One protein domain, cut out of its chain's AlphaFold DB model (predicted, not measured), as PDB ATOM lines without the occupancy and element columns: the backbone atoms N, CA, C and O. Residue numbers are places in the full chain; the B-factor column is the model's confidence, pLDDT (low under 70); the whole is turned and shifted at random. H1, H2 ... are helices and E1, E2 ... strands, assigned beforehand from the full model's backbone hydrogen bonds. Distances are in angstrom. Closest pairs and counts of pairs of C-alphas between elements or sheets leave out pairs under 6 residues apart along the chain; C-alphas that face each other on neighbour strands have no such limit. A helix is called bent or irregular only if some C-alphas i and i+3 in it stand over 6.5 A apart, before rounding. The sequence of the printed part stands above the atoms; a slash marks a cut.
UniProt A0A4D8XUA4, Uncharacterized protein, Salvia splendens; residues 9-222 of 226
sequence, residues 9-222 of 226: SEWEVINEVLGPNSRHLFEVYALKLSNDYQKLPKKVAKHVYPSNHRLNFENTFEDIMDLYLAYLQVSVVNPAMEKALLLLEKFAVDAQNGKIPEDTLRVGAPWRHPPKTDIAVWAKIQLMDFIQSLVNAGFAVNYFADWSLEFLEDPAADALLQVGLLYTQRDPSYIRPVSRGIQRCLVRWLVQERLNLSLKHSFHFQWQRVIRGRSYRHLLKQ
ATOM      1  N   SER A   9     171.678 165.457 225.114       89.94
ATOM      2  CA  SER A   9     172.631 165.603 224.007       89.94
ATOM      3  C   SER A   9     171.975 165.369 222.642       89.94
ATOM      4  O   SER A   9     172.204 166.133 221.710       89.94
ATOM      5  N   GLU A  10     171.100 164.366 222.525       90.25
ATOM      6  CA  GLU A  10     170.331 164.122 221.297       90.25
ATOM      7  C   GLU A  10     169.402 165.303 220.982       90.25
ATOM      8  O   GLU A  10     169.305 165.747 219.837       90.25
ATOM      9  N   TRP A  11     168.734 165.850 222.000       90.62
ATOM     10  CA  TRP A  11     167.854 167.003 221.835       90.62
ATOM     11  C   TRP A  11     168.602 168.251 221.358       90.62
ATOM     12  O   TRP A  11     168.093 168.972 220.496       90.62
ATOM     13  N   GLU A  12     169.806 168.500 221.873       90.69
ATOM     14  CA  GLU A  12     170.652 169.613 221.429       90.69
ATOM     15  C   GLU A  12     170.977 169.504 219.935       90.69
ATOM     16  O   GLU A  12     170.747 170.466 219.194       90.69
ATOM     17  N   VAL A  13     171.369 168.311 219.470       91.00
ATOM     18  CA  VAL A  13     171.609 168.033 218.043       91.00
ATOM     19  C   VAL A  13     170.341 168.269 217.216       91.00
ATOM     20  O   VAL A  13     170.377 168.964 216.196       91.00
ATOM     21  N   ILE A  14     169.184 167.756 217.646       91.19
ATOM     22  CA  ILE A  14     167.928 167.946 216.902       91.19
ATOM     23  C   ILE A  14     167.543 169.425 216.819       91.19
ATOM     24  O   ILE A  14     167.166 169.913 215.748       91.19
ATOM     25  N   ASN A  15     167.626 170.152 217.931       89.94
ATOM     26  CA  ASN A  15     167.241 171.558 217.982       89.94
ATOM     27  C   ASN A  15     168.151 172.426 217.091       89.94
ATOM     28  O   ASN A  15     167.692 173.371 216.434       89.94
ATOM     29  N   GLU A  16     169.435 172.079 217.011       89.81
ATOM     30  CA  GLU A  16     170.382 172.733 216.113       89.81
ATOM     31  C   GLU A  16     170.105 172.409 214.632       89.81
ATOM     32  O   GLU A  16     170.165 173.294 213.767       89.81
ATOM     33  N   VAL A  17     169.782 171.149 214.323       89.56
ATOM     34  CA  VAL A  17     169.673 170.657 212.942       89.56
ATOM     35  C   VAL A  17     168.289 170.885 212.334       89.56
ATOM     36  O   VAL A  17     168.169 171.463 211.251       89.56
ATOM     37  N   LEU A  18     167.236 170.441 213.018       89.56
ATOM     38  CA  LEU A  18     165.852 170.422 212.529       89.56
ATOM     39  C   LEU A  18     164.975 171.487 213.198       89.56
ATOM     40  O   LEU A  18     163.955 171.895 212.628       89.56
ATOM     41  N   GLY A  19     165.400 171.982 214.364       87.88
ATOM     42  CA  GLY A  19     164.598 172.852 215.217       87.88
ATOM     43  C   GLY A  19     163.439 172.105 215.890       87.88
ATOM     44  O   GLY A  19     163.275 170.898 215.704       87.88
ATOM     45  N   PRO A  20     162.586 172.813 216.650       84.75
ATOM     46  CA  PRO A  20     161.510 172.212 217.440       84.75
ATOM     47  C   PRO A  20     160.264 171.890 216.592       84.75
ATOM     48  O   PRO A  20     159.143 172.264 216.932       84.75
ATOM     49  N   ASN A  21     160.443 171.236 215.442       88.38
ATOM     50  CA  ASN A  21     159.340 170.857 214.562       88.38
ATOM     51  C   ASN A  21     158.791 169.475 214.958       88.38
ATOM     52  O   ASN A  21     159.492 168.471 214.849       88.38
ATOM     53  N   SER A  22     157.527 169.417 215.382       87.94
ATOM     54  CA  SER A  22     156.886 168.191 215.887       87.94
ATOM     55  C   SER A  22     156.870 167.037 214.884       87.94
ATOM     56  O   SER A  22     157.067 165.889 215.275       87.94
ATOM     57  N   ARG A  23     156.690 167.323 213.588       89.06
ATOM     58  CA  ARG A  23     156.710 166.299 212.538       89.06
ATOM     59  C   ARG A  23     158.095 165.675 212.403       89.06
ATOM     60  O   ARG A  23     158.214 164.456 212.375       89.06
ATOM     61  N   HIS A  24     159.133 166.508 212.362       90.88
ATOM     62  CA  HIS A  24     160.513 166.031 212.294       90.88
ATOM     63  C   HIS A  24     160.896 165.221 213.532       90.88
ATOM     64  O   HIS A  24     161.513 164.169 213.404       90.88
ATOM     65  N   LEU A  25     160.469 165.664 214.716       90.62
ATOM     66  CA  LEU A  25     160.703 164.939 215.963       90.62
ATOM     67  C   LEU A  25     160.077 163.547 215.951       90.62
ATOM     68  O   LEU A  25     160.731 162.581 216.337       90.62
ATOM     69  N   PHE A  26     158.839 163.441 215.471       89.38
ATOM     70  CA  PHE A  26     158.156 162.160 215.346       89.38
ATOM     71  C   PHE A  26     158.866 161.221 214.360       89.38
ATOM     72  O   PHE A  26     159.104 160.057 214.680       89.38
ATOM     73  N   GLU A  27     159.241 161.723 213.180       88.94
ATOM     74  CA  GLU A  27     159.909 160.919 212.152       88.94
ATOM     75  C   GLU A  27     161.303 160.449 212.611       88.94
ATOM     76  O   GLU A  27     161.624 159.269 212.468       88.94
ATOM     77  N   VAL A  28     162.101 161.317 213.244       89.00
ATOM     78  CA  VAL A  28     163.413 160.945 213.811       89.00
ATOM     79  C   VAL A  28     163.265 159.940 214.951       89.00
ATOM     80  O   VAL A  28     164.031 158.979 215.026       89.00
ATOM     81  N   TYR A  29     162.262 160.106 215.817       87.31
ATOM     82  CA  TYR A  29     162.005 159.150 216.892       87.31
ATOM     83  C   TYR A  29     161.624 157.766 216.346       87.31
ATOM     84  O   TYR A  29     162.141 156.749 216.813       87.31
ATOM     85  N   ALA A  30     160.788 157.712 215.306       85.19
ATOM     86  CA  ALA A  30     160.454 156.461 214.629       85.19
ATOM     87  C   ALA A  30     161.696 155.796 214.002       85.19
ATOM     88  O   ALA A  30     161.859 154.577 214.095       85.19
ATOM     89  N   LEU A  31     162.610 156.585 213.422       82.25
ATOM     90  CA  LEU A  31     163.886 156.075 212.908       82.25
ATOM     91  C   LEU A  31     164.758 155.496 214.023       82.25
ATOM     92  O   LEU A  31     165.242 154.377 213.874       82.25
ATOM     93  N   LYS A  32     164.881 156.201 215.152       82.56
ATOM     94  CA  LYS A  32     165.615 155.741 216.340       82.56
ATOM     95  C   LYS A  32     165.074 154.412 216.882       82.56
ATOM     96  O   LYS A  32     165.852 153.524 217.203       82.56
ATOM     97  N   LEU A  33     163.751 154.254 216.969       81.00
ATOM     98  CA  LEU A  33     163.128 153.025 217.482       81.00
ATOM     99  C   LEU A  33     163.268 151.828 216.542       81.00
ATOM    100  O   LEU A  33     163.348 150.687 216.990       81.00
ATOM    101  N   SER A  34     163.221 152.075 215.236       68.56
ATOM    102  CA  SER A  34     163.052 151.000 214.262       68.56
ATOM    103  C   SER A  34     164.311 150.155 214.037       68.56
ATOM    104  O   SER A  34     164.200 149.105 213.410       68.56
ATOM    105  N   ASN A  35     165.500 150.578 214.499       61.28
ATOM    106  CA  ASN A  35     166.803 150.007 214.099       61.28
ATOM    107  C   ASN A  35     166.956 149.819 212.562       61.28
ATOM    108  O   ASN A  35     167.897 149.185 212.083       61.28
ATOM    109  N   ASP A  36     166.040 150.390 211.768       54.09
ATOM    110  CA  ASP A  36     165.823 150.129 210.342       54.09
ATOM    111  C   ASP A  36     166.601 151.125 209.469       54.09
ATOM    112  O   ASP A  36     166.321 151.296 208.275       54.09
ATOM    113  N   TYR A  37     167.657 151.734 210.021       55.00
ATOM    114  CA  TYR A  37     168.596 152.591 209.287       55.00
ATOM    115  C   TYR A  37     169.214 151.872 208.084       55.00
ATOM    116  O   TYR A  37     169.739 152.524 207.197       55.00
ATOM    117  N   GLN A  38     169.131 150.535 208.021       48.62
ATOM    118  CA  GLN A  38     169.590 149.702 206.906       48.62
ATOM    119  C   GLN A  38     168.615 149.616 205.714       48.62
ATOM    120  O   GLN A  38     169.017 149.155 204.640       48.62
ATOM    121  N   LYS A  39     167.350 150.055 205.842       51.69
ATOM    122  CA  LYS A  39     166.355 150.006 204.743       51.69
ATOM    123  C   LYS A  39     166.303 151.287 203.904       51.69
ATOM    124  O   LYS A  39     166.115 151.220 202.689       51.69
ATOM    125  N   LEU A  40     166.547 152.439 204.521       53.41
ATOM    126  CA  LEU A  40     166.704 153.741 203.856       53.41
ATOM    127  C   LEU A  40     167.945 153.888 202.927       53.41
ATOM    128  O   LEU A  40     167.809 154.540 201.886       53.41
ATOM    129  N   PRO A  41     169.115 153.248 203.157       51.81
ATOM    130  CA  PRO A  41     170.334 153.476 202.382       51.81
ATOM    131  C   PRO A  41     170.246 152.957 200.948       51.81
ATOM    132  O   PRO A  41     170.856 153.535 200.060       51.81
ATOM    133  N   LYS A  42     169.482 151.898 200.650       49.56
ATOM    134  CA  LYS A  42     169.564 151.272 199.312       49.56
ATOM    135  C   LYS A  42     169.000 152.142 198.183       49.56
ATOM    136  O   LYS A  42     169.487 152.052 197.058       49.56
ATOM    137  N   LYS A  43     168.003 152.988 198.469       49.25
ATOM    138  CA  LYS A  43     167.440 153.942 197.493       49.25
ATOM    139  C   LYS A  43     168.010 155.356 197.651       49.25
ATOM    140  O   LYS A  43     168.210 156.027 196.646       49.25
ATOM    141  N   VAL A  44     168.310 155.782 198.882       54.31
ATOM    142  CA  VAL A  44     168.804 157.139 199.184       54.31
ATOM    143  C   VAL A  44     170.318 157.261 198.960       54.31
ATOM    144  O   VAL A  44     170.764 158.243 198.372       54.31
ATOM    145  N   ALA A  45     171.127 156.257 199.327       50.81
ATOM    146  CA  ALA A  45     172.588 156.359 199.245       50.81
ATOM    147  C   ALA A  45     173.110 156.442 197.805       50.81
ATOM    148  O   ALA A  45     174.087 157.139 197.568       50.81
ATOM    149  N   LYS A  46     172.427 155.824 196.830       51.09
ATOM    150  CA  LYS A  46     172.831 155.857 195.411       51.09
ATOM    151  C   LYS A  46     172.769 157.261 194.789       51.09
ATOM    152  O   LYS A  46     173.501 157.535 193.846       51.09
ATOM    153  N   HIS A  47     171.900 158.136 195.302       49.56
ATOM    154  CA  HIS A  47     171.743 159.511 194.811       49.56
ATOM    155  C   HIS A  47     172.496 160.551 195.646       49.56
ATOM    156  O   HIS A  47     172.676 161.678 195.193       49.56
ATOM    157  N   VAL A  48     172.920 160.195 196.861       51.22
ATOM    158  CA  VAL A  48     173.467 161.142 197.845       51.22
ATOM    159  C   VAL A  48     174.964 160.933 198.091       51.22
ATOM    160  O   VAL A  48     175.664 161.909 198.362       51.22
ATOM    161  N   TYR A  49     175.468 159.703 197.953       49.41
ATOM    162  CA  TYR A  49     176.875 159.362 198.155       49.41
ATOM    163  C   TYR A  49     177.444 158.688 196.895       49.41
ATOM    164  O   TYR A  49     176.785 157.821 196.315       49.41
ATOM    165  N   PRO A  50     178.653 159.060 196.435       47.62
ATOM    166  CA  PRO A  50     179.297 158.377 195.318       47.62
ATOM    167  C   PRO A  50     179.491 156.894 195.657       47.62
ATOM    168  O   PRO A  50     179.765 156.546 196.805       47.62
ATOM    169  N   SER A  51     179.381 156.032 194.642       45.88
ATOM    170  CA  SER A  51     179.300 154.555 194.671       45.88
ATOM    171  C   SER A  51     180.377 153.813 195.484       45.88
ATOM    172  O   SER A  51     180.313 152.595 195.624       45.88
ATOM    173  N   ASN A  52     181.363 154.536 196.011       41.00
ATOM    174  CA  ASN A  52     182.582 154.023 196.616       41.00
ATOM    175  C   ASN A  52     182.646 154.330 198.125       41.00
ATOM    176  O   ASN A  52     183.563 153.868 198.801       41.00
ATOM    177  N   HIS A  53     181.700 155.108 198.668       42.91
ATOM    178  CA  HIS A  53     181.676 155.438 200.088       42.91
ATOM    179  C   HIS A  53     180.865 154.383 200.850       42.91
ATOM    180  O   HIS A  53     179.634 154.396 200.852       42.91
ATOM    181  N   ARG A  54     181.560 153.432 201.488       41.84
ATOM    182  CA  ARG A  54     180.954 152.637 202.561       41.84
ATOM    183  C   ARG A  54     180.643 153.602 203.697       41.84
ATOM    184  O   ARG A  54     181.561 154.082 204.353       41.84
ATOM    185  N   LEU A  55     179.365 153.909 203.886       50.97
ATOM    186  CA  LEU A  55     178.893 154.559 205.100       50.97
ATOM    187  C   LEU A  55     179.094 153.558 206.235       50.97
ATOM    188  O   LEU A  55     178.278 152.658 206.436       50.97
ATOM    189  N   ASN A  56     180.228 153.673 206.922       47.53
ATOM    190  CA  ASN A  56     180.402 153.093 208.240       47.53
ATOM    191  C   ASN A  56     179.562 153.954 209.181       47.53
ATOM    192  O   ASN A  56     180.094 154.839 209.836       47.53
ATOM    193  N   PHE A  57     178.242 153.766 209.166       54.44
ATOM    194  CA  PHE A  57     177.420 154.308 210.234       54.44
ATOM    195  C   PHE A  57     177.883 153.598 211.503       54.44
ATOM    196  O   PHE A  57     177.741 152.379 211.623       54.44
ATOM    197  N   GLU A  58     178.477 154.345 212.425       55.12
ATOM    198  CA  GLU A  58     178.912 153.832 213.725       55.12
ATOM    199  C   GLU A  58     177.700 153.600 214.656       55.12
ATOM    200  O   GLU A  58     177.863 153.318 215.841       55.12
ATOM    201  N   ASN A  59     176.476 153.655 214.103       63.31
ATOM    202  CA  ASN A  59     175.183 153.633 214.790       63.31
ATOM    203  C   ASN A  59     175.055 154.776 215.806       63.31
ATOM    204  O   ASN A  59     174.413 154.622 216.848       63.31
ATOM    205  N   THR A  60     175.669 155.920 215.508       81.12
ATOM    206  CA  THR A  60     175.546 157.119 216.338       81.12
ATOM    207  C   THR A  60     174.218 157.826 216.066       81.12
ATOM    208  O   THR A  60     173.542 157.577 215.064       81.12
ATOM    209  N   PHE A  61     173.794 158.705 216.971       83.62
ATOM    210  CA  PHE A  61     172.563 159.466 216.763       83.62
ATOM    211  C   PHE A  61     172.711 160.464 215.600       83.62
ATOM    212  O   PHE A  61     171.771 160.708 214.842       83.62
ATOM    213  N   GLU A  62     173.916 160.986 215.411       86.12
ATOM    214  CA  GLU A  62     174.321 161.848 214.308       86.12
ATOM    215  C   GLU A  62     174.135 161.148 212.953       86.12
ATOM    216  O   GLU A  62     173.581 161.745 212.029       86.12
ATOM    217  N   ASP A  63     174.468 159.856 212.861       81.62
ATOM    218  CA  ASP A  63     174.223 159.040 211.666       81.62
ATOM    219  C   ASP A  63     172.727 158.966 211.308       81.62
ATOM    220  O   ASP A  63     172.345 159.050 210.136       81.62
ATOM    221  N   ILE A  64     171.857 158.837 212.320       83.94
ATOM    222  CA  ILE A  64     170.394 158.835 212.145       83.94
ATOM    223  C   ILE A  64     169.931 160.193 211.609       83.94
ATOM    224  O   ILE A  64     169.094 160.253 210.700       83.94
ATOM    225  N   MET A  65     170.483 161.280 212.144       88.25
ATOM    226  CA  MET A  65     170.162 162.644 211.726       88.25
ATOM    227  C   MET A  65     170.601 162.922 210.286       88.25
ATOM    228  O   MET A  65     169.815 163.457 209.498       88.25
ATOM    229  N   ASP A  66     171.808 162.508 209.908       85.69
ATOM    230  CA  ASP A  66     172.318 162.644 208.543       85.69
ATOM    231  C   ASP A  66     171.498 161.825 207.545       85.69
ATOM    232  O   ASP A  66     171.144 162.310 206.462       85.69
ATOM    233  N   LEU A  67     171.122 160.603 207.925       84.44
ATOM    234  CA  LEU A  67     170.247 159.749 207.132       84.44
ATOM    235  C   LEU A  67     168.853 160.370 206.965       84.44
ATOM    236  O   LEU A  67     168.290 160.337 205.864       84.44
ATOM    237  N   TYR A  68     168.315 160.994 208.013       88.12
ATOM    238  CA  TYR A  68     167.047 161.714 207.942       88.12
ATOM    239  C   TYR A  68     167.124 162.953 207.038       88.12
ATOM    240  O   TYR A  68     166.250 163.159 206.192       88.12
ATOM    241  N   LEU A  69     168.193 163.749 207.128       90.75
ATOM    242  CA  LEU A  69     168.416 164.879 206.219       90.75
ATOM    243  C   LEU A  69     168.574 164.423 204.764       90.75
ATOM    244  O   LEU A  69     168.056 165.071 203.852       90.75
ATOM    245  N   ALA A  70     169.264 163.307 204.523       87.81
ATOM    246  CA  ALA A  70     169.378 162.721 203.190       87.81
ATOM    247  C   ALA A  70     168.011 162.254 202.663       87.81
ATOM    248  O   ALA A  70     167.689 162.481 201.493       87.81
ATOM    249  N   TYR A  71     167.185 161.659 203.527       88.56
ATOM    250  CA  TYR A  71     165.804 161.316 203.202       88.56
ATOM    251  C   TYR A  71     164.991 162.561 202.823       88.56
ATOM    252  O   TYR A  71     164.368 162.557 201.758       88.56
ATOM    253  N   LEU A  72     165.042 163.639 203.613       91.06
ATOM    254  CA  LEU A  72     164.366 164.905 203.293       91.06
ATOM    255  C   LEU A  72     164.859 165.496 201.965       91.06
ATOM    256  O   LEU A  72     164.049 165.945 201.152       91.06
ATOM    257  N   GLN A  73     166.170 165.449 201.713       92.06
ATOM    258  CA  GLN A  73     166.758 165.933 200.467       92.06
ATOM    259  C   GLN A  73     166.169 165.208 199.252       92.06
ATOM    260  O   GLN A  73     165.722 165.855 198.310       92.06
ATOM    261  N   VAL A  74     166.151 163.872 199.272       88.06
ATOM    262  CA  VAL A  74     165.739 163.059 198.117       88.06
ATOM    263  C   VAL A  74     164.223 163.010 197.951       88.06
ATOM    264  O   VAL A  74     163.736 163.042 196.826       88.06
ATOM    265  N   SER A  75     163.471 162.907 199.048       87.75
ATOM    266  CA  SER A  75     162.020 162.683 198.990       87.75
ATOM    267  C   SER A  75     161.197 163.967 198.917       87.75
ATOM    268  O   SER A  75     160.113 163.951 198.335       87.75
ATOM    269  N   VAL A  76     161.698 165.071 199.482       91.00
ATOM    270  CA  VAL A  76     160.953 166.333 199.590       91.00
ATOM    271  C   VAL A  76     161.615 167.428 198.768       91.00
ATOM    272  O   VAL A  76     160.988 167.979 197.866       91.00
ATOM    273  N   VAL A  77     162.881 167.745 199.058       93.94
ATOM    274  CA  VAL A  77     163.509 168.960 198.520       93.94
ATOM    275  C   VAL A  77     163.841 168.825 197.041       93.94
ATOM    276  O   VAL A  77     163.433 169.688 196.275       93.94
ATOM    277  N   ASN A  78     164.501 167.752 196.602       93.44
ATOM    278  CA  ASN A  78     164.874 167.593 195.193       93.44
ATOM    279  C   ASN A  78     163.653 167.618 194.250       93.44
ATOM    280  O   ASN A  78     163.651 168.445 193.337       93.44
ATOM    281  N   PRO A  79     162.574 166.840 194.485       95.38
ATOM    282  CA  PRO A  79     161.390 166.899 193.626       95.38
ATOM    283  C   PRO A  79     160.696 168.266 193.649       95.38
ATOM    284  O   PRO A  79     160.149 168.707 192.638       95.38
ATOM    285  N   ALA A  80     160.693 168.954 194.795       96.00
ATOM    286  CA  ALA A  80     160.126 170.295 194.900       96.00
ATOM    287  C   ALA A  80     160.976 171.336 194.154       96.00
ATOM    288  O   ALA A  80     160.422 172.200 193.479       96.00
ATOM    289  N   MET A  81     162.305 171.220 194.201       96.19
ATOM    290  CA  MET A  81     163.227 172.073 193.448       96.19
ATOM    291  C   MET A  81     163.093 171.866 191.936       96.19
ATOM    292  O   MET A  81     163.053 172.845 191.197       96.19
ATOM    293  N   GLU A  82     162.947 170.623 191.470       95.56
ATOM    294  CA  GLU A  82     162.669 170.323 190.056       95.56
ATOM    295  C   GLU A  82     161.353 170.965 189.593       95.56
ATOM    296  O   GLU A  82     161.310 171.622 188.552       95.56
ATOM    297  N   LYS A  83     160.287 170.861 190.396       97.06
ATOM    298  CA  LYS A  83     159.011 171.536 190.104       97.06
ATOM    299  C   LYS A  83     159.147 173.058 190.101       97.06
ATOM    300  O   LYS A  83     158.581 173.709 189.228       97.06
ATOM    301  N   ALA A  84     159.903 173.626 191.040       96.75
ATOM    302  CA  ALA A  84     160.152 175.063 191.094       96.75
ATOM    303  C   ALA A  84     160.906 175.558 189.851       96.75
ATOM    304  O   ALA A  84     160.559 176.604 189.306       96.75
ATOM    305  N   LEU A  85     161.882 174.791 189.354       96.00
ATOM    306  CA  LEU A  85     162.568 175.097 188.096       96.00
ATOM    307  C   LEU A  85     161.595 175.119 186.915       96.00
ATOM    308  O   LEU A  85     161.604 176.083 186.157       96.00
ATOM    309  N   LEU A  86     160.697 174.135 186.805       96.75
ATOM    310  CA  LEU A  86     159.684 174.111 185.742       96.75
ATOM    311  C   LEU A  86     158.746 175.327 185.793       96.75
ATOM    312  O   LEU A  86     158.381 175.869 184.749       96.75
ATOM    313  N   LEU A  87     158.373 175.786 186.992       95.19
ATOM    314  CA  LEU A  87     157.579 177.009 187.158       95.19
ATOM    315  C   LEU A  87     158.345 178.248 186.677       95.19
ATOM    316  O   LEU A  87     157.774 179.087 185.982       95.19
ATOM    317  N   LEU A  88     159.643 178.335 186.977       93.00
ATOM    318  CA  LEU A  88     160.502 179.429 186.517       93.00
ATOM    319  C   LEU A  88     160.753 179.408 185.006       93.00
ATOM    320  O   LEU A  88     160.797 180.460 184.368       93.00
ATOM    321  N   GLU A  89     160.905 178.226 184.418       93.69
ATOM    322  CA  GLU A  89     161.020 178.069 182.969       93.69
ATOM    323  C   GLU A  89     159.731 178.504 182.273       93.69
ATOM    324  O   GLU A  89     159.773 179.287 181.320       93.69
ATOM    325  N   LYS A  90     158.574 178.071 182.793       93.00
ATOM    326  CA  LYS A  90     157.263 178.506 182.303       93.00
ATOM    327  C   LYS A  90     157.113 180.023 182.403       93.00
ATOM    328  O   LYS A  90     156.700 180.655 181.434       93.00
ATOM    329  N   PHE A  91     157.502 180.604 183.537       90.06
ATOM    330  CA  PHE A  91     157.504 182.049 183.732       90.06
ATOM    331  C   PHE A  91     158.336 182.764 182.660       90.06
ATOM    332  O   PHE A  91     157.865 183.720 182.050       90.06
ATOM    333  N   ALA A  92     159.550 182.285 182.370       89.44
ATOM    334  CA  ALA A  92     160.401 182.876 181.338       89.44
ATOM    335  C   ALA A  92     159.759 182.825 179.943       89.44
ATOM    336  O   ALA A  92     159.824 183.807 179.204       89.44
ATOM    337  N   VAL A  93     159.121 181.704 179.593       90.75
ATOM    338  CA  VAL A  93     158.393 181.549 178.322       90.75
ATOM    339  C   VAL A  93     157.205 182.509 178.257       90.75
ATOM    340  O   VAL A  93     156.994 183.174 177.242       90.75
ATOM    341  N   ASP A  94     156.423 182.623 179.326       89.50
ATOM    342  CA  ASP A  94     155.276 183.530 179.367       89.50
ATOM    343  C   ASP A  94     155.717 185.008 179.326       89.50
ATOM    344  O   ASP A  94     155.067 185.818 178.657       89.50
ATOM    345  N   ALA A  95     156.864 185.342 179.931       85.88
ATOM    346  CA  ALA A  95     157.490 186.663 179.851       85.88
ATOM    347  C   ALA A  95     157.917 187.012 178.417       85.88
ATOM    348  O   ALA A  95     157.628 188.104 177.933       85.88
ATOM    349  N   GLN A  96     158.570 186.079 177.711       84.88
ATOM    350  CA  GLN A  96     158.958 186.260 176.305       84.88
ATOM    351  C   GLN A  96     157.747 186.483 175.394       84.88
ATOM    352  O   GLN A  96     157.816 187.268 174.452       84.88
ATOM    353  N   ASN A  97     156.640 185.799 175.686       86.56
ATOM    354  CA  ASN A  97     155.400 185.900 174.924       86.56
ATOM    355  C   ASN A  97     154.562 187.141 175.280       86.56
ATOM    356  O   ASN A  97     153.463 187.290 174.751       86.56
ATOM    357  N   GLY A  98     155.034 188.003 176.191       82.50
ATOM    358  CA  GLY A  98     154.318 189.212 176.608       82.50
ATOM    359  C   GLY A  98     153.023 188.938 177.379       82.50
ATOM    360  O   GLY A  98     152.155 189.803 177.446       82.50
ATOM    361  N   LYS A  99     152.861 187.736 177.951       84.19
ATOM    362  CA  LYS A  99     151.661 187.376 178.728       84.19
ATOM    363  C   LYS A  99     151.685 187.923 180.152       84.19
ATOM    364  O   LYS A  99     150.661 187.905 180.829       84.19
ATOM    365  N   ILE A 100     152.858 188.335 180.628       78.56
ATOM    366  CA  ILE A 100     153.032 188.852 181.981       78.56
ATOM    367  C   ILE A 100     152.694 190.343 181.968       78.56
ATOM    368  O   ILE A 100     153.286 191.072 181.171       78.56
ATOM    369  N   PRO A 101     151.778 190.807 182.835       72.31
ATOM    370  CA  PRO A 101     151.483 192.226 182.948       72.31
ATOM    371  C   PRO A 101     152.758 192.988 183.317       72.31
ATOM    372  O   PRO A 101     153.459 192.582 184.249       72.31
ATOM    373  N   GLU A 102     153.024 194.108 182.641       66.12
ATOM    374  CA  GLU A 102     154.188 194.970 182.918       66.12
ATOM    375  C   GLU A 102     154.248 195.417 184.388       66.12
ATOM    376  O   GLU A 102     155.324 195.639 184.943       66.12
ATOM    377  N   ASP A 103     153.090 195.469 185.046       68.50
ATOM    378  CA  ASP A 103     152.944 195.889 186.435       68.50
ATOM    379  C   ASP A 103     153.491 194.884 187.450       68.50
ATOM    380  O   ASP A 103     153.903 195.284 188.534       68.50
ATOM    381  N   THR A 104     153.564 193.605 187.083       65.88
ATOM    382  CA  THR A 104     153.949 192.497 187.978       65.88
ATOM    383  C   THR A 104     155.459 192.382 188.195       65.88
ATOM    384  O   THR A 104     155.904 191.604 189.029       65.88
ATOM    385  N   LEU A 105     156.263 193.103 187.406       66.44
ATOM    386  CA  LEU A 105     157.730 193.021 187.404       66.44
ATOM    387  C   LEU A 105     158.394 194.382 187.642       66.44
ATOM    388  O   LEU A 105     159.557 194.604 187.278       66.44
ATOM    389  N   ARG A 106     157.654 195.319 188.240       65.69
ATOM    390  CA  ARG A 106     158.112 196.697 188.422       65.69
ATOM    391  C   ARG A 106     159.303 196.771 189.369       65.69
ATOM    392  O   ARG A 106     160.223 197.548 189.101       65.69
ATOM    393  N   VAL A 107     159.336 195.950 190.420       65.62
ATOM    394  CA  VAL A 107     160.330 196.099 191.494       65.62
ATOM    395  C   VAL A 107     161.500 195.096 191.375       65.62
ATOM    396  O   VAL A 107     162.623 195.404 191.767       65.62
ATOM    397  N   GLY A 108     161.307 193.940 190.727       61.06
ATOM    398  CA  GLY A 108     162.328 192.883 190.610       61.06
ATOM    399  C   GLY A 108     163.351 193.062 189.470       61.06
ATOM    400  O   GLY A 108     163.029 192.920 188.292       61.06
ATOM    401  N   ALA A 109     164.628 193.285 189.804       57.06
ATOM    402  CA  ALA A 109     165.716 193.517 188.837       57.06
ATOM    403  C   ALA A 109     166.065 192.354 187.862       57.06
ATOM    404  O   ALA A 109     166.382 192.644 186.703       57.06
ATOM    405  N   PRO A 110     166.031 191.056 188.243       62.31
ATOM    406  CA  PRO A 110     166.489 189.972 187.359       62.31
ATOM    407  C   PRO A 110     165.525 189.645 186.212       62.31
ATOM    408  O   PRO A 110     165.944 189.143 185.168       62.31
ATOM    409  N   TRP A 111     164.238 189.924 186.412       71.00
ATOM    410  CA  TRP A 111     163.137 189.435 185.580       71.00
ATOM    411  C   TRP A 111     162.767 190.384 184.436       71.00
ATOM    412  O   TRP A 111     162.073 189.989 183.508       71.00
ATOM    413  N   ARG A 112     163.313 191.608 184.446       66.50
ATOM    414  CA  ARG A 112     163.140 192.612 183.380       66.50
ATOM    415  C   ARG A 112     163.720 192.180 182.030       66.50
ATOM    416  O   ARG A 112     163.390 192.753 180.997       66.50
ATOM    417  N   HIS A 113     164.615 191.194 182.034       73.56
ATOM    418  CA  HIS A 113     165.290 190.704 180.836       73.56
ATOM    419  C   HIS A 113     165.252 189.173 180.803       73.56
ATOM    420  O   HIS A 113     166.260 188.538 181.141       73.56
ATOM    421  N   PRO A 114     164.108 188.571 180.422       75.69
ATOM    422  CA  PRO A 114     164.032 187.130 180.243       75.69
ATOM    423  C   PRO A 114     165.071 186.670 179.203       75.69
ATOM    424  O   PRO A 114     165.424 187.425 178.287       75.69
ATOM    425  N   PRO A 115     165.609 185.447 179.347       82.56
ATOM    426  CA  PRO A 115     166.604 184.914 178.425       82.56
ATOM    427  C   PRO A 115     165.973 184.763 177.039       82.56
ATOM    428  O   PRO A 115     164.769 184.577 176.949       82.56
ATOM    429  N   LYS A 116     166.750 184.819 175.951       80.69
ATOM    430  CA  LYS A 116     166.245 184.489 174.597       80.69
ATOM    431  C   LYS A 116     166.483 183.023 174.225       80.69
ATOM    432  O   LYS A 116     165.743 182.458 173.433       80.69
ATOM    433  N   THR A 117     167.514 182.418 174.806       82.50
ATOM    434  CA  THR A 117     167.936 181.026 174.610       82.50
ATOM    435  C   THR A 117     168.315 180.426 175.965       82.50
ATOM    436  O   THR A 117     168.543 181.166 176.920       82.50
ATOM    437  N   ASP A 118     168.387 179.097 176.058       88.19
ATOM    438  CA  ASP A 118     168.825 178.368 177.261       88.19
ATOM    439  C   ASP A 118     168.011 178.681 178.534       88.19
ATOM    440  O   ASP A 118     168.557 178.907 179.616       88.19
ATOM    441  N   ILE A 119     166.677 178.663 178.409       90.25
ATOM    442  CA  ILE A 119     165.726 178.984 179.489       90.25
ATOM    443  C   ILE A 119     165.978 178.139 180.746       90.25
ATOM    444  O   ILE A 119     165.994 178.685 181.846       90.25
ATOM    445  N   ALA A 120     166.259 176.842 180.588       91.12
ATOM    446  CA  ALA A 120     166.538 175.940 181.705       91.12
ATOM    447  C   ALA A 120     167.792 176.344 182.503       91.12
ATOM    448  O   ALA A 120     167.786 176.392 183.734       91.12
ATOM    449  N   VAL A 121     168.878 176.701 181.807       90.44
ATOM    450  CA  VAL A 121     170.123 177.155 182.453       90.44
ATOM    451  C   VAL A 121     169.895 178.483 183.162       90.44
ATOM    452  O   VAL A 121     170.352 178.676 184.289       90.44
ATOM    453  N   TRP A 122     169.163 179.393 182.521       89.88
ATOM    454  CA  TRP A 122     168.808 180.663 183.132       89.88
ATOM    455  C   TRP A 122     167.953 180.466 184.389       89.88
ATOM    456  O   TRP A 122     168.305 181.016 185.430       89.88
ATOM    457  N   ALA A 123     166.901 179.642 184.335       92.19
ATOM    458  CA  ALA A 123     166.005 179.379 185.463       92.19
ATOM    459  C   ALA A 123     166.777 178.804 186.653       92.19
ATOM    460  O   ALA A 123     166.630 179.265 187.786       92.19
ATOM    461  N   LYS A 124     167.699 177.878 186.373       92.88
ATOM    462  CA  LYS A 124     168.623 177.327 187.362       92.88
ATOM    463  C   LYS A 124     169.494 178.400 188.014       92.88
ATOM    464  O   LYS A 124     169.558 178.468 189.239       92.88
ATOM    465  N   ILE A 125     170.124 179.269 187.224       91.38
ATOM    466  CA  ILE A 125     170.956 180.370 187.739       91.38
ATOM    467  C   ILE A 125     170.125 181.354 188.575       91.38
ATOM    468  O   ILE A 125     170.595 181.793 189.627       91.38
ATOM    469  N   GLN A 126     168.896 181.670 188.150       91.25
ATOM    470  CA  GLN A 126     167.988 182.536 188.907       91.25
ATOM    471  C   GLN A 126     167.620 181.923 190.258       91.25
ATOM    472  O   GLN A 126     167.716 182.598 191.281       91.25
ATOM    473  N   LEU A 127     167.267 180.637 190.280       93.31
ATOM    474  CA  LEU A 127     166.905 179.946 191.513       93.31
ATOM    475  C   LEU A 127     168.099 179.816 192.471       93.31
ATOM    476  O   LEU A 127     167.956 180.014 193.678       93.31
ATOM    477  N   MET A 128     169.299 179.556 191.942       94.00
ATOM    478  CA  MET A 128     170.535 179.546 192.732       94.00
ATOM    479  C   MET A 128     170.852 180.922 193.335       94.00
ATOM    480  O   MET A 128     171.271 181.007 194.493       94.00
ATOM    481  N   ASP A 129     170.669 182.004 192.571       92.25
ATOM    482  CA  ASP A 129     170.860 183.372 193.067       92.25
ATOM    483  C   ASP A 129     169.843 183.704 194.166       92.25
ATOM    484  O   ASP A 129     170.220 184.193 195.234       92.25
ATOM    485  N   PHE A 130     168.576 183.352 193.944       92.44
ATOM    486  CA  PHE A 130     167.509 183.516 194.922       92.44
ATOM    487  C   PHE A 130     167.820 182.792 196.237       92.44
ATOM    488  O   PHE A 130     167.838 183.431 197.292       92.44
ATOM    489  N   ILE A 131     168.181 181.504 196.200       94.12
ATOM    490  CA  ILE A 131     168.532 180.762 197.422       94.12
ATOM    491  C   ILE A 131     169.755 181.375 198.106       94.12
ATOM    492  O   ILE A 131     169.741 181.545 199.323       94.12
ATOM    493  N   GLN A 132     170.790 181.785 197.366       93.06
ATOM    494  CA  GLN A 132     171.937 182.464 197.980       93.06
ATOM    495  C   GLN A 132     171.532 183.780 198.661       93.06
ATOM    496  O   GLN A 132     172.051 184.111 199.729       93.06
ATOM    497  N   SER A 133     170.620 184.546 198.061       90.75
ATOM    498  CA  SER A 133     170.121 185.788 198.652       90.75
ATOM    499  C   SER A 133     169.276 185.543 199.909       90.75
ATOM    500  O   SER A 133     169.419 186.290 200.876       90.75
ATOM    501  N   LEU A 134     168.497 184.454 199.946       90.94
ATOM    502  CA  LEU A 134     167.786 183.989 201.139       90.94
ATOM    503  C   LEU A 134     168.743 183.553 202.249       90.94
ATOM    504  O   LEU A 134     168.555 183.947 203.398       90.94
ATOM    505  N   VAL A 135     169.794 182.799 201.914       91.69
ATOM    506  CA  VAL A 135     170.850 182.408 202.864       91.69
ATOM    507  C   VAL A 135     171.484 183.650 203.490       91.69
ATOM    508  O   VAL A 135     171.625 183.728 204.709       91.69
ATOM    509  N   ASN A 136     171.808 184.657 202.673       89.94
ATOM    510  CA  ASN A 136     172.374 185.921 203.152       89.94
ATOM    511  C   ASN A 136     171.403 186.710 204.043       89.94
ATOM    512  O   ASN A 136     171.843 187.477 204.899       89.94
ATOM    513  N   ALA A 137     170.099 186.535 203.833       87.00
ATOM    514  CA  ALA A 137     169.034 187.092 204.656       87.00
ATOM    515  C   ALA A 137     168.638 186.166 205.825       87.00
ATOM    516  O   ALA A 137     167.563 186.323 206.393       87.00
ATOM    517  N   GLY A 138     169.447 185.159 206.173       87.25
ATOM    518  CA  GLY A 138     169.152 184.251 207.288       87.25
ATOM    519  C   GLY A 138     167.840 183.472 207.135       87.25
ATOM    520  O   GLY A 138     167.284 183.030 208.136       87.25
ATOM    521  N   PHE A 139     167.342 183.318 205.902       87.62
ATOM    522  CA  PHE A 139     166.073 182.670 205.562       87.62
ATOM    523  C   PHE A 139     164.819 183.287 206.198       87.62
ATOM    524  O   PHE A 139     163.788 182.621 206.277       87.62
ATOM    525  N   ALA A 140     164.881 184.545 206.628       81.31
ATOM    526  CA  ALA A 140     163.736 185.250 207.187       81.31
ATOM    527  C   ALA A 140     163.548 186.580 206.459       81.31
ATOM    528  O   ALA A 140     164.332 187.507 206.631       81.31
ATOM    529  N   VAL A 141     162.501 186.684 205.644       85.69
ATOM    530  CA  VAL A 141     162.171 187.930 204.939       85.69
ATOM    531  C   VAL A 141     160.884 188.500 205.515       85.69
ATOM    532  O   VAL A 141     159.855 187.826 205.487       85.69
ATOM    533  N   ASN A 142     160.945 189.712 206.078       86.69
ATOM    534  CA  ASN A 142     159.762 190.382 206.612       86.69
ATOM    535  C   ASN A 142     158.924 190.931 205.456       86.69
ATOM    536  O   ASN A 142     159.353 191.853 204.761       86.69
ATOM    537  N   TYR A 143     157.728 190.380 205.258       80.38
ATOM    538  CA  TYR A 143     156.873 190.798 204.149       80.38
ATOM    539  C   TYR A 143     156.043 192.065 204.438       80.38
ATOM    540  O   TYR A 143     155.386 192.564 203.527       80.38
ATOM    541  N   PHE A 144     156.087 192.624 205.653       81.19
ATOM    542  CA  PHE A 144     155.545 193.961 205.958       81.19
ATOM    543  C   PHE A 144     156.593 195.079 205.887       81.19
ATOM    544  O   PHE A 144     156.255 196.236 206.116       81.19
ATOM    545  N   ALA A 145     157.860 194.770 205.602       79.88
ATOM    546  CA  ALA A 145     158.861 195.812 205.386       79.88
ATOM    547  C   ALA A 145     158.539 196.632 204.120       79.88
ATOM    548  O   ALA A 145     158.030 196.078 203.153       79.88
ATOM    549  N   ASP A 146     158.903 197.919 204.095       72.31
ATOM    550  CA  ASP A 146     158.557 198.860 203.007       72.31
ATOM    551  C   ASP A 146     158.962 198.383 201.595       72.31
ATOM    552  O   ASP A 146     158.335 198.748 200.605       72.31
ATOM    553  N   TRP A 147     159.997 197.542 201.499       74.38
ATOM    554  CA  TRP A 147     160.538 197.002 200.243       74.38
ATOM    555  C   TRP A 147     160.184 195.524 200.014       74.38
ATOM    556  O   TRP A 147     160.770 194.861 199.161       74.38
ATOM    557  N   SER A 148     159.229 194.971 200.769       81.38
ATOM    558  CA  SER A 148     158.861 193.550 200.689       81.38
ATOM    559  C   SER A 148     158.279 193.129 199.342       81.38
ATOM    560  O   SER A 148     158.357 191.951 198.993       81.38
ATOM    561  N   LEU A 149     157.744 194.080 198.571       81.00
ATOM    562  CA  LEU A 149     157.244 193.847 197.217       81.00
ATOM    563  C   LEU A 149     158.322 193.249 196.304       81.00
ATOM    564  O   LEU A 149     158.001 192.382 195.503       81.00
ATOM    565  N   GLU A 150     159.602 193.596 196.493       81.81
ATOM    566  CA  GLU A 150     160.720 192.976 195.759       81.81
ATOM    567  C   GLU A 150     160.775 191.456 195.923       81.81
ATOM    568  O   GLU A 150     161.206 190.741 195.020       81.81
ATOM    569  N   PHE A 151     160.389 190.969 197.100       85.81
ATOM    570  CA  PHE A 151     160.361 189.549 197.407       85.81
ATOM    571  C   PHE A 151     159.039 188.911 196.979       85.81
ATOM    572  O   PHE A 151     159.043 187.809 196.439       85.81
ATOM    573  N   LEU A 152     157.914 189.589 197.221       84.12
ATOM    574  CA  LEU A 152     156.576 189.075 196.909       84.12
ATOM    575  C   LEU A 152     156.318 188.970 195.402       84.12
ATOM    576  O   LEU A 152     155.626 188.053 194.973       84.12
ATOM    577  N   GLU A 153     156.886 189.877 194.610       84.69
ATOM    578  CA  GLU A 153     156.820 189.837 193.148       84.69
ATOM    579  C   GLU A 153     157.871 188.902 192.532       84.69
ATOM    580  O   GLU A 153     157.863 188.717 191.317       84.69
ATOM    581  N   ASP A 154     158.790 188.315 193.314       87.88
ATOM    582  CA  ASP A 154     159.826 187.441 192.761       87.88
ATOM    583  C   ASP A 154     159.231 186.070 192.360       87.88
ATOM    584  O   ASP A 154     158.796 185.303 193.224       87.88
ATOM    585  N   PRO A 155     159.269 185.688 191.070       89.69
ATOM    586  CA  PRO A 155     158.843 184.379 190.579       89.69
ATOM    587  C   PRO A 155     159.508 183.190 191.276       89.69
ATOM    588  O   PRO A 155     158.906 182.124 191.360       89.69
ATOM    589  N   ALA A 156     160.740 183.329 191.776       91.75
ATOM    590  CA  ALA A 156     161.396 182.266 192.534       91.75
ATOM    591  C   ALA A 156     160.814 182.141 193.948       91.75
ATOM    592  O   ALA A 156     160.699 181.024 194.454       91.75
ATOM    593  N   ALA A 157     160.402 183.252 194.568       91.62
ATOM    594  CA  ALA A 157     159.678 183.209 195.835       91.62
ATOM    595  C   ALA A 157     158.304 182.555 195.654       91.62
ATOM    596  O   ALA A 157     157.974 181.632 196.400       91.62
ATOM    597  N   ASP A 158     157.553 182.967 194.629       91.44
ATOM    598  CA  ASP A 158     156.258 182.375 194.279       91.44
ATOM    599  C   ASP A 158     156.389 180.876 193.957       91.44
ATOM    600  O   ASP A 158     155.701 180.046 194.554       91.44
ATOM    601  N   ALA A 159     157.359 180.487 193.123       94.56
ATOM    602  CA  ALA A 159     157.615 179.082 192.813       94.56
ATOM    603  C   ALA A 159     157.922 178.254 194.071       94.56
ATOM    604  O   ALA A 159     157.366 177.165 194.232       94.56
ATOM    605  N   LEU A 160     158.765 178.756 194.987       95.50
ATOM    606  CA  LEU A 160     159.091 178.043 196.227       95.50
ATOM    607  C   LEU A 160     157.933 177.998 197.239       95.50
ATOM    608  O   LEU A 160     157.859 177.046 198.024       95.50
ATOM    609  N   LEU A 161     157.031 178.983 197.221       94.06
ATOM    610  CA  LEU A 161     155.782 178.957 197.986       94.06
ATOM    611  C   LEU A 161     154.814 177.911 197.417       94.06
ATOM    612  O   LEU A 161     154.279 177.102 198.174       94.06
ATOM    613  N   GLN A 162     154.642 177.859 196.091       95.06
ATOM    614  CA  GLN A 162     153.750 176.902 195.424       95.06
ATOM    615  C   GLN A 162     154.174 175.443 195.629       95.06
ATOM    616  O   GLN A 162     153.326 174.574 195.832       95.06
ATOM    617  N   VAL A 163     155.480 175.157 195.608       95.62
ATOM    618  CA  VAL A 163     155.990 173.797 195.872       95.62
ATOM    619  C   VAL A 163     156.075 173.464 197.367       95.62
ATOM    620  O   VAL A 163     156.459 172.348 197.718       95.62
ATOM    621  N   GLY A 164     155.720 174.403 198.251       93.19
ATOM    622  CA  GLY A 164     155.657 174.192 199.697       93.19
ATOM    623  C   GLY A 164     157.016 174.123 200.400       93.19
ATOM    624  O   GLY A 164     157.114 173.527 201.471       93.19
ATOM    625  N   LEU A 165     158.073 174.695 199.814       94.19
ATOM    626  CA  LEU A 165     159.387 174.793 200.466       94.19
ATOM    627  C   LEU A 165     159.495 176.039 201.349       94.19
ATOM    628  O   LEU A 165     160.162 176.001 202.388       94.19
ATOM    629  N   LEU A 166     158.816 177.119 200.959       93.81
ATOM    630  CA  LEU A 166     158.608 178.307 201.779       93.81
ATOM    631  C   LEU A 166     157.185 178.327 202.337       93.81
ATOM    632  O   LEU A 166     156.265 177.761 201.751       93.81
ATOM    633  N   TYR A 167     157.000 179.024 203.454       91.06
ATOM    634  CA  TYR A 167     155.680 179.336 203.984       91.06
ATOM    635  C   TYR A 167     155.621 180.758 204.536       91.06
ATOM    636  O   TYR A 167     156.639 181.339 204.925       91.06
ATOM    637  N   THR A 168     154.407 181.302 204.582       89.81
ATOM    638  CA  THR A 168     154.109 182.619 205.141       89.81
ATOM    639  C   THR A 168     153.644 182.479 206.591       89.81
ATOM    640  O   THR A 168     152.633 181.847 206.901       89.81
ATOM    641  N   GLN A 169     154.410 183.046 207.518       86.69
ATOM    642  CA  GLN A 169     154.070 183.131 208.934       86.69
ATOM    643  C   GLN A 169     153.432 184.484 209.217       86.69
ATOM    644  O   GLN A 169     154.016 185.497 208.863       86.69
ATOM    645  N   ARG A 170     152.274 184.512 209.888       83.81
ATOM    646  CA  ARG A 170     151.586 185.772 210.207       83.81
ATOM    647  C   ARG A 170     152.256 186.556 211.331       83.81
ATOM    648  O   ARG A 170     152.525 187.736 211.142       83.81
ATOM    649  N   ASP A 171     152.586 185.887 212.435       80.56
ATOM    650  CA  ASP A 171     153.115 186.526 213.644       80.56
ATOM    651  C   ASP A 171     154.363 185.796 214.176       80.56
ATOM    652  O   ASP A 171     154.270 184.633 214.583       80.56
ATOM    653  N   PRO A 172     155.548 186.433 214.190       81.69
ATOM    654  CA  PRO A 172     155.887 187.632 213.427       81.69
ATOM    655  C   PRO A 172     155.850 187.371 211.913       81.69
ATOM    656  O   PRO A 172     156.011 186.238 211.452       81.69
ATOM    657  N   SER A 173     155.643 188.434 211.149       85.06
ATOM    658  CA  SER A 173     155.328 188.367 209.725       85.06
ATOM    659  C   SER A 173     156.545 188.085 208.852       85.06
ATOM    660  O   SER A 173     157.249 188.997 208.422       85.06
ATOM    661  N   TYR A 174     156.800 186.810 208.580       87.50
ATOM    662  CA  TYR A 174     157.958 186.370 207.805       87.50
ATOM    663  C   TYR A 174     157.586 185.357 206.732       87.50
ATOM    664  O   TYR A 174     156.714 184.514 206.929       87.50
ATOM    665  N   ILE A 175     158.322 185.385 205.624       87.38
ATOM    666  CA  ILE A 175     158.422 184.249 204.709       87.38
ATOM    667  C   ILE A 175     159.721 183.518 205.021       87.38
ATOM    668  O   ILE A 175     160.792 184.134 205.064       87.38
ATOM    669  N   ARG A 176     159.620 182.209 205.277       89.19
ATOM    670  CA  ARG A 176     160.764 181.365 205.639       89.19
ATOM    671  C   ARG A 176     160.572 179.908 205.202       89.19
ATOM    672  O   ARG A 176     159.446 179.513 204.897       89.19
ATOM    673  N   PRO A 177     161.636 179.089 205.169       91.31
ATOM    674  CA  PRO A 177     161.517 177.653 204.963       91.31
ATOM    675  C   PRO A 177     160.633 176.995 206.022       91.31
ATOM    676  O   PRO A 177     160.656 177.392 207.188       91.31
ATOM    677  N   VAL A 178     159.894 175.955 205.630       88.56
ATOM    678  CA  VAL A 178     158.948 175.234 206.510       88.56
ATOM    679  C   VAL A 178     159.613 174.678 207.773       88.56
ATOM    680  O   VAL A 178     158.986 174.586 208.830       88.56
ATOM    681  N   SER A 179     160.899 174.343 207.700       91.12
ATOM    682  CA  SER A 179     161.682 173.912 208.853       91.12
ATOM    683  C   SER A 179     163.167 174.224 208.690       91.12
ATOM    684  O   SER A 179     163.645 174.466 207.577       91.12
ATOM    685  N   ARG A 180     163.931 174.150 209.792       91.00
ATOM    686  CA  ARG A 180     165.401 174.239 209.727       91.00
ATOM    687  C   ARG A 180     166.016 173.067 208.955       91.00
ATOM    688  O   ARG A 180     167.023 173.254 208.279       91.00
ATOM    689  N   GLY A 181     165.385 171.892 208.983       91.31
ATOM    690  CA  GLY A 181     165.803 170.758 208.155       91.31
ATOM    691  C   GLY A 181     165.744 171.096 206.664       91.31
ATOM    692  O   GLY A 181     166.737 170.951 205.953       91.31
ATOM    693  N   ILE A 182     164.620 171.660 206.206       93.19
ATOM    694  CA  ILE A 182     164.459 172.107 204.814       93.19
ATOM    695  C   ILE A 182     165.434 173.241 204.487       93.19
ATOM    696  O   ILE A 182     166.045 173.223 203.421       93.19
ATOM    697  N   GLN A 183     165.653 174.182 205.410       93.88
ATOM    698  CA  GLN A 183     166.664 175.230 205.258       93.88
ATOM    699  C   GLN A 183     168.056 174.646 204.961       93.88
ATOM    700  O   GLN A 183     168.714 175.073 204.011       93.88
ATOM    701  N   ARG A 184     168.500 173.647 205.737       93.06
ATOM    702  CA  ARG A 184     169.789 172.969 205.517       93.06
ATOM    703  C   ARG A 184     169.816 172.229 204.176       93.06
ATOM    704  O   ARG A 184     170.807 172.326 203.453       93.06
ATOM    705  N   CYS A 185     168.726 171.563 203.797       94.25
ATOM    706  CA  CYS A 185     168.609 170.901 202.495       94.25
ATOM    707  C   CYS A 185     168.659 171.884 201.307       94.25
ATOM    708  O   CYS A 185     169.265 171.577 200.282       94.25
ATOM    709  N   LEU A 186     168.091 173.088 201.434       95.06
ATOM    710  CA  LEU A 186     168.204 174.139 200.412       95.06
ATOM    711  C   LEU A 186     169.651 174.622 200.252       95.06
ATOM    712  O   LEU A 186     170.125 174.802 199.130       95.06
ATOM    713  N   VAL A 187     170.378 174.787 201.363       94.69
ATOM    714  CA  VAL A 187     171.814 175.113 201.329       94.69
ATOM    715  C   VAL A 187     172.604 173.991 200.662       94.69
ATOM    716  O   VAL A 187     173.433 174.258 199.793       94.69
ATOM    717  N   ARG A 188     172.327 172.732 201.022       93.25
ATOM    718  CA  ARG A 188     172.972 171.563 200.411       93.25
ATOM    719  C   ARG A 188     172.722 171.508 198.906       93.25
ATOM    720  O   ARG A 188     173.677 171.319 198.157       93.25
ATOM    721  N   TRP A 189     171.481 171.725 198.474       94.38
ATOM    722  CA  TRP A 189     171.127 171.805 197.058       94.38
ATOM    723  C   TRP A 189     171.931 172.903 196.349       94.38
ATOM    724  O   TRP A 189     172.574 172.635 195.339       94.38
ATOM    725  N   LEU A 190     172.004 174.113 196.919       93.81
ATOM    726  CA  LEU A 190     172.780 175.217 196.341       93.81
ATOM    727  C   LEU A 190     174.267 174.860 196.176       93.81
ATOM    728  O   LEU A 190     174.871 175.181 195.150       93.81
ATOM    729  N   VAL A 191     174.863 174.208 197.178       92.38
ATOM    730  CA  VAL A 191     176.263 173.762 197.125       92.38
ATOM    731  C   VAL A 191     176.456 172.699 196.044       92.38
ATOM    732  O   VAL A 191     177.383 172.817 195.244       92.38
ATOM    733  N   GLN A 192     175.572 171.701 195.976       90.88
ATOM    734  CA  GLN A 192     175.615 170.664 194.942       90.88
ATOM    735  C   GLN A 192     175.509 171.267 193.542       90.88
ATOM    736  O   GLN A 192     176.302 170.928 192.664       90.88
ATOM    737  N   GLU A 193     174.594 172.214 193.344       91.25
ATOM    738  CA  GLU A 193     174.442 172.850 192.044       91.25
ATOM    739  C   GLU A 193     175.670 173.660 191.649       91.25
ATOM    740  O   GLU A 193     176.097 173.565 190.504       91.25
ATOM    741  N   ARG A 194     176.302 174.376 192.587       88.81
ATOM    742  CA  ARG A 194     177.562 175.094 192.324       88.81
ATOM    743  C   ARG A 194     178.696 174.176 191.898       88.81
ATOM    744  O   ARG A 194     179.434 174.537 190.987       88.81
ATOM    745  N   LEU A 195     178.831 173.021 192.545       88.62
ATOM    746  CA  LEU A 195     179.857 172.035 192.201       88.62
ATOM    747  C   LEU A 195     179.620 171.430 190.811       88.62
ATOM    748  O   LEU A 195     180.576 171.147 190.098       88.62
ATOM    749  N   ASN A 196     178.355 171.286 190.414       87.88
ATOM    750  CA  ASN A 196     177.963 170.738 189.116       87.88
ATOM    751  C   ASN A 196     177.941 171.780 187.977       87.88
ATOM    752  O   ASN A 196     177.636 171.428 186.834       87.88
ATOM    753  N   LEU A 197     178.225 173.064 188.241       85.69
ATOM    754  CA  LEU A 197     178.277 174.082 187.189       85.69
ATOM    755  C   LEU A 197     179.543 173.932 186.339       85.69
ATOM    756  O   LEU A 197     180.657 173.827 186.844       85.69
ATOM    757  N   SER A 198     179.378 174.033 185.018       88.81
ATOM    758  CA  SER A 198     180.511 174.230 184.114       88.81
ATOM    759  C   SER A 198     181.193 175.574 184.397       88.81
ATOM    760  O   SER A 198     180.555 176.515 184.877       88.81
ATOM    761  N   LEU A 199     182.471 175.711 184.028       86.19
ATOM    762  CA  LEU A 199     183.216 176.967 184.206       86.19
ATOM    763  C   LEU A 199     182.466 178.167 183.605       86.19
ATOM    764  O   LEU A 199     182.303 179.188 184.269       86.19
ATOM    765  N   LYS A 200     181.920 178.015 182.390       87.25
ATOM    766  CA  LYS A 200     181.125 179.054 181.714       87.25
ATOM    767  C   LYS A 200     179.906 179.479 182.541       87.25
ATOM    768  O   LYS A 200     179.658 180.672 182.698       87.25
ATOM    769  N   HIS A 201     179.150 178.521 183.078       86.25
ATOM    770  CA  HIS A 201     177.967 178.829 183.883       86.25
ATOM    771  C   HIS A 201     178.327 179.373 185.267       86.25
ATOM    772  O   HIS A 201     177.584 180.196 185.790       86.25
ATOM    773  N   SER A 202     179.473 178.986 185.829       85.69
ATOM    774  CA  SER A 202     179.995 179.562 187.072       85.69
ATOM    775  C   SER A 202     180.325 181.050 186.907       85.69
ATOM    776  O   SER A 202     179.866 181.876 187.698       85.69
ATOM    777  N   PHE A 203     181.003 181.427 185.814       87.25
ATOM    778  CA  PHE A 203     181.216 182.840 185.474       87.25
ATOM    779  C   PHE A 203     179.895 183.586 185.275       87.25
ATOM    780  O   PHE A 203     179.726 184.680 185.810       87.25
ATOM    781  N   HIS A 204     178.938 182.992 184.557       84.88
ATOM    782  CA  HIS A 204     177.625 183.605 184.356       84.88
ATOM    783  C   HIS A 204     176.859 183.782 185.676       84.88
ATOM    784  O   HIS A 204     176.248 184.824 185.901       84.88
ATOM    785  N   PHE A 205     176.922 182.798 186.575       85.31
ATOM    786  CA  PHE A 205     176.336 182.880 187.910       85.31
ATOM    787  C   PHE A 205     176.968 184.015 188.725       85.31
ATOM    788  O   PHE A 205     176.251 184.841 189.286       85.31
ATOM    789  N   GLN A 206     178.299 184.113 188.741       86.31
ATOM    790  CA  GLN A 206     178.997 185.180 189.458       86.31
ATOM    791  C   GLN A 206     178.688 186.564 188.871       86.31
ATOM    792  O   GLN A 206     178.451 187.514 189.615       86.31
ATOM    793  N   TRP A 207     178.630 186.677 187.545       86.38
ATOM    794  CA  TRP A 207     178.242 187.911 186.864       86.38
ATOM    795  C   TRP A 207     176.809 188.327 187.200       86.38
ATOM    796  O   TRP A 207     176.570 189.476 187.581       86.38
ATOM    797  N   GLN A 208     175.868 187.377 187.135       85.00
ATOM    798  CA  GLN A 208     174.482 187.586 187.547       85.00
ATOM    799  C   GLN A 208     174.435 188.101 188.987       85.00
ATOM    800  O   GLN A 208     173.752 189.084 189.235       85.00
ATOM    801  N   ARG A 209     175.202 187.507 189.910       85.25
ATOM    802  CA  ARG A 209     175.268 187.928 191.319       85.25
ATOM    803  C   ARG A 209     175.782 189.353 191.517       85.25
ATOM    804  O   ARG A 209     175.289 190.040 192.403       85.25
ATOM    805  N   VAL A 210     176.776 189.780 190.742       83.75
ATOM    806  CA  VAL A 210     177.407 191.099 190.919       83.75
ATOM    807  C   VAL A 210     176.558 192.215 190.314       83.75
ATOM    808  O   VAL A 210     176.416 193.266 190.929       83.75
ATOM    809  N   ILE A 211     175.988 192.000 189.125       78.75
ATOM    810  CA  ILE A 211     175.306 193.073 188.379       78.75
ATOM    811  C   ILE A 211     173.794 193.055 188.576       78.75
ATOM    812  O   ILE A 211     173.161 194.106 188.611       78.75
ATOM    813  N   ARG A 212     173.201 191.864 188.664       76.25
ATOM    814  CA  ARG A 212     171.744 191.656 188.690       76.25
ATOM    815  C   ARG A 212     171.306 190.798 189.877       76.25
ATOM    816  O   ARG A 212     170.241 190.188 189.828       76.25
ATOM    817  N   GLY A 213     172.156 190.684 190.895       76.81
ATOM    818  CA  GLY A 213     171.975 189.736 191.982       76.81
ATOM    819  C   GLY A 213     170.943 190.220 192.981       76.81
ATOM    820  O   GLY A 213     170.872 191.408 193.298       76.81
ATOM    821  N   ARG A 214     170.173 189.280 193.523       84.94
ATOM    822  CA  ARG A 214     169.213 189.559 194.595       84.94
ATOM    823  C   ARG A 214     169.925 189.805 195.925       84.94
ATOM    824  O   ARG A 214     170.895 189.116 196.276       84.94
ATOM    825  N   SER A 215     169.392 190.743 196.709       84.06
ATOM    826  CA  SER A 215     169.857 191.017 198.070       84.06
ATOM    827  C   SER A 215     168.704 191.403 198.993       84.06
ATOM    828  O   SER A 215     168.326 192.565 199.081       84.06
ATOM    829  N   TYR A 216     168.204 190.437 199.764       83.31
ATOM    830  CA  TYR A 216     167.115 190.651 200.728       83.31
ATOM    831  C   TYR A 216     167.597 191.008 202.138       83.31
ATOM    832  O   TYR A 216     166.804 191.087 203.069       83.31
ATOM    833  N   ARG A 217     168.902 191.248 202.332       78.88
ATOM    834  CA  ARG A 217     169.463 191.559 203.660       78.88
ATOM    835  C   ARG A 217     168.831 192.810 204.281       78.88
ATOM    836  O   ARG A 217     168.751 192.915 205.497       78.88
ATOM    837  N   HIS A 218     168.370 193.747 203.459       78.56
ATOM    838  CA  HIS A 218     167.687 194.952 203.920       78.56
ATOM    839  C   HIS A 218     166.277 194.670 204.482       78.56
ATOM    840  O   HIS A 218     165.799 195.433 205.320       78.56
ATOM    841  N   LEU A 219     165.660 193.541 204.107       75.56
ATOM    842  CA  LEU A 219     164.352 193.069 204.591       75.56
ATOM    843  C   LEU A 219     164.434 192.311 205.927       75.56
ATOM    844  O   LEU A 219     163.411 191.916 206.481       75.56
ATOM    845  N   LEU A 220     165.645 192.132 206.469       70.88
ATOM    846  CA  LEU A 220     165.866 191.620 207.824       70.88
ATOM    847  C   LEU A 220     165.478 192.623 208.914       70.88
ATOM    848  O   LEU A 220     165.415 192.240 210.082       70.88
ATOM    849  N   LYS A 221     165.291 193.910 208.568       58.03
ATOM    850  CA  LYS A 221     165.031 194.959 209.556       58.03
ATOM    851  C   LYS A 221     163.813 194.586 210.398       58.03
ATOM    852  O   LYS A 221     162.687 194.494 209.908       58.03
ATOM    853  N   GLN A 222     164.077 194.382 211.686       52.59
ATOM    854  CA  GLN A 222     163.061 194.389 212.721       52.59
ATOM    855  C   GLN A 222     162.301 195.707 212.613       52.59
ATOM    856  O   GLN A 222     162.905 196.780 212.527       52.59
TER     857      GLN A 222
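What this domain is: This is residues 9 to 222 of the 226 residues of an uncharacterized protein of Salvia splendens (UniProt A0A4D8XUA4). One long bent helix, H4, runs along the long axis of the domain, with H1, H2 and H3 gathered round its first arm and H6 and H8 packed on its second. H9 crosses from the first arm to H6, H10 packs on H6 away from H4, and a small hairpin, E1 and E2, sits next to H8. You have 214 printed residues with eleven named helices and two named strands, in the order H1 to H8, E1, E2, H9 to H11; the sheet is antiparallel and the class mostly helix. The whole is compact, with a radius of gyration of the C-alphas of 18.8 A and spans of 56 by 42 by 27 A.

How they stand to each other: Start at the hairpin of E1, residues 166 to 169, and E2, residues 174 to 177, antiparallel at 146 degrees; N 167 and O 176, 2.9 A apart, are within hydrogen-bond range. Next look at H8, residues 155 to 162: its closest C-alphas to E1 are those of Leu 160 and Leu 166, 5.6 A. The hub is H4, residues 61 to 96, one helix by its hydrogen bonds but bent, with C-alphas 75 and 78 6.8 A apart; its arms, H4a to 75 and H4b from 78, stand at a shallow tilt of 34 degrees, only just short of steep. H4b touches H8 at Ala 84 and Ala 159, closest C-alphas 5.1 A. With residues 119 to 127 alone, H6, residues 119 to 136, touches H4b at a steep tilt of 62 degrees, Leu 88 to Ala 123 being the closest C-alphas at 5.6 A. H9, residues 180 to 195, touches H4a with residues 181 to 185 alone; the closest C-alphas are Gln 73 and Cys 185, 5.7 A. H6 touches H10, residues 199 to 211, with residues 125 to 129 alone, closest C-alphas Ile 125 and Phe 205, 5.9 A. H4a also touches H2, residues 22 to 34, at Val 28 and Tyr 68, 6.9 A between closest C-alphas, with residues 28 to 32 of H2 alone, and H3, residues 41 to 48, at Val 44 and Tyr 71, 6.5 A. Every O i to N i+4 pair is within hydrogen-bond range in H2, H4a, H4b, H6, H8, H9 and H10, against 2 of 4 in H3.

Where its parts are: Find C-alpha 9 at (172.631, 165.603, 224.007), where H1, residues 9 to 17, begins; it only just touches H4a, with 3 pairs of C-alphas within 8 A, Glu 10 to Phe 61 closest at 6.9 A. H4a measures 20.9 A, H4b 27.2 A, H6 25.5 A and H9 22.8 A. H5, residues 102 to 105, touches no helix; H7, residues 149 to 152, is close to but not clearly touching H8, at 6.6 A between C-alphas 151 and 157. H11, residues 217 to 220, ends at C-alpha 220, (165.866, 191.620, 207.824).

The domain as a whole: The C-alphas of Glu 58 and Glu 102 are the farthest apart, 57.0 A. The printed part has no cut; the links H3 to H4, H5 to H6 and H6 to H7 are long. Confidence is under 70 at residues 34 to 59, 102 to 110, 112 and 221 to 222.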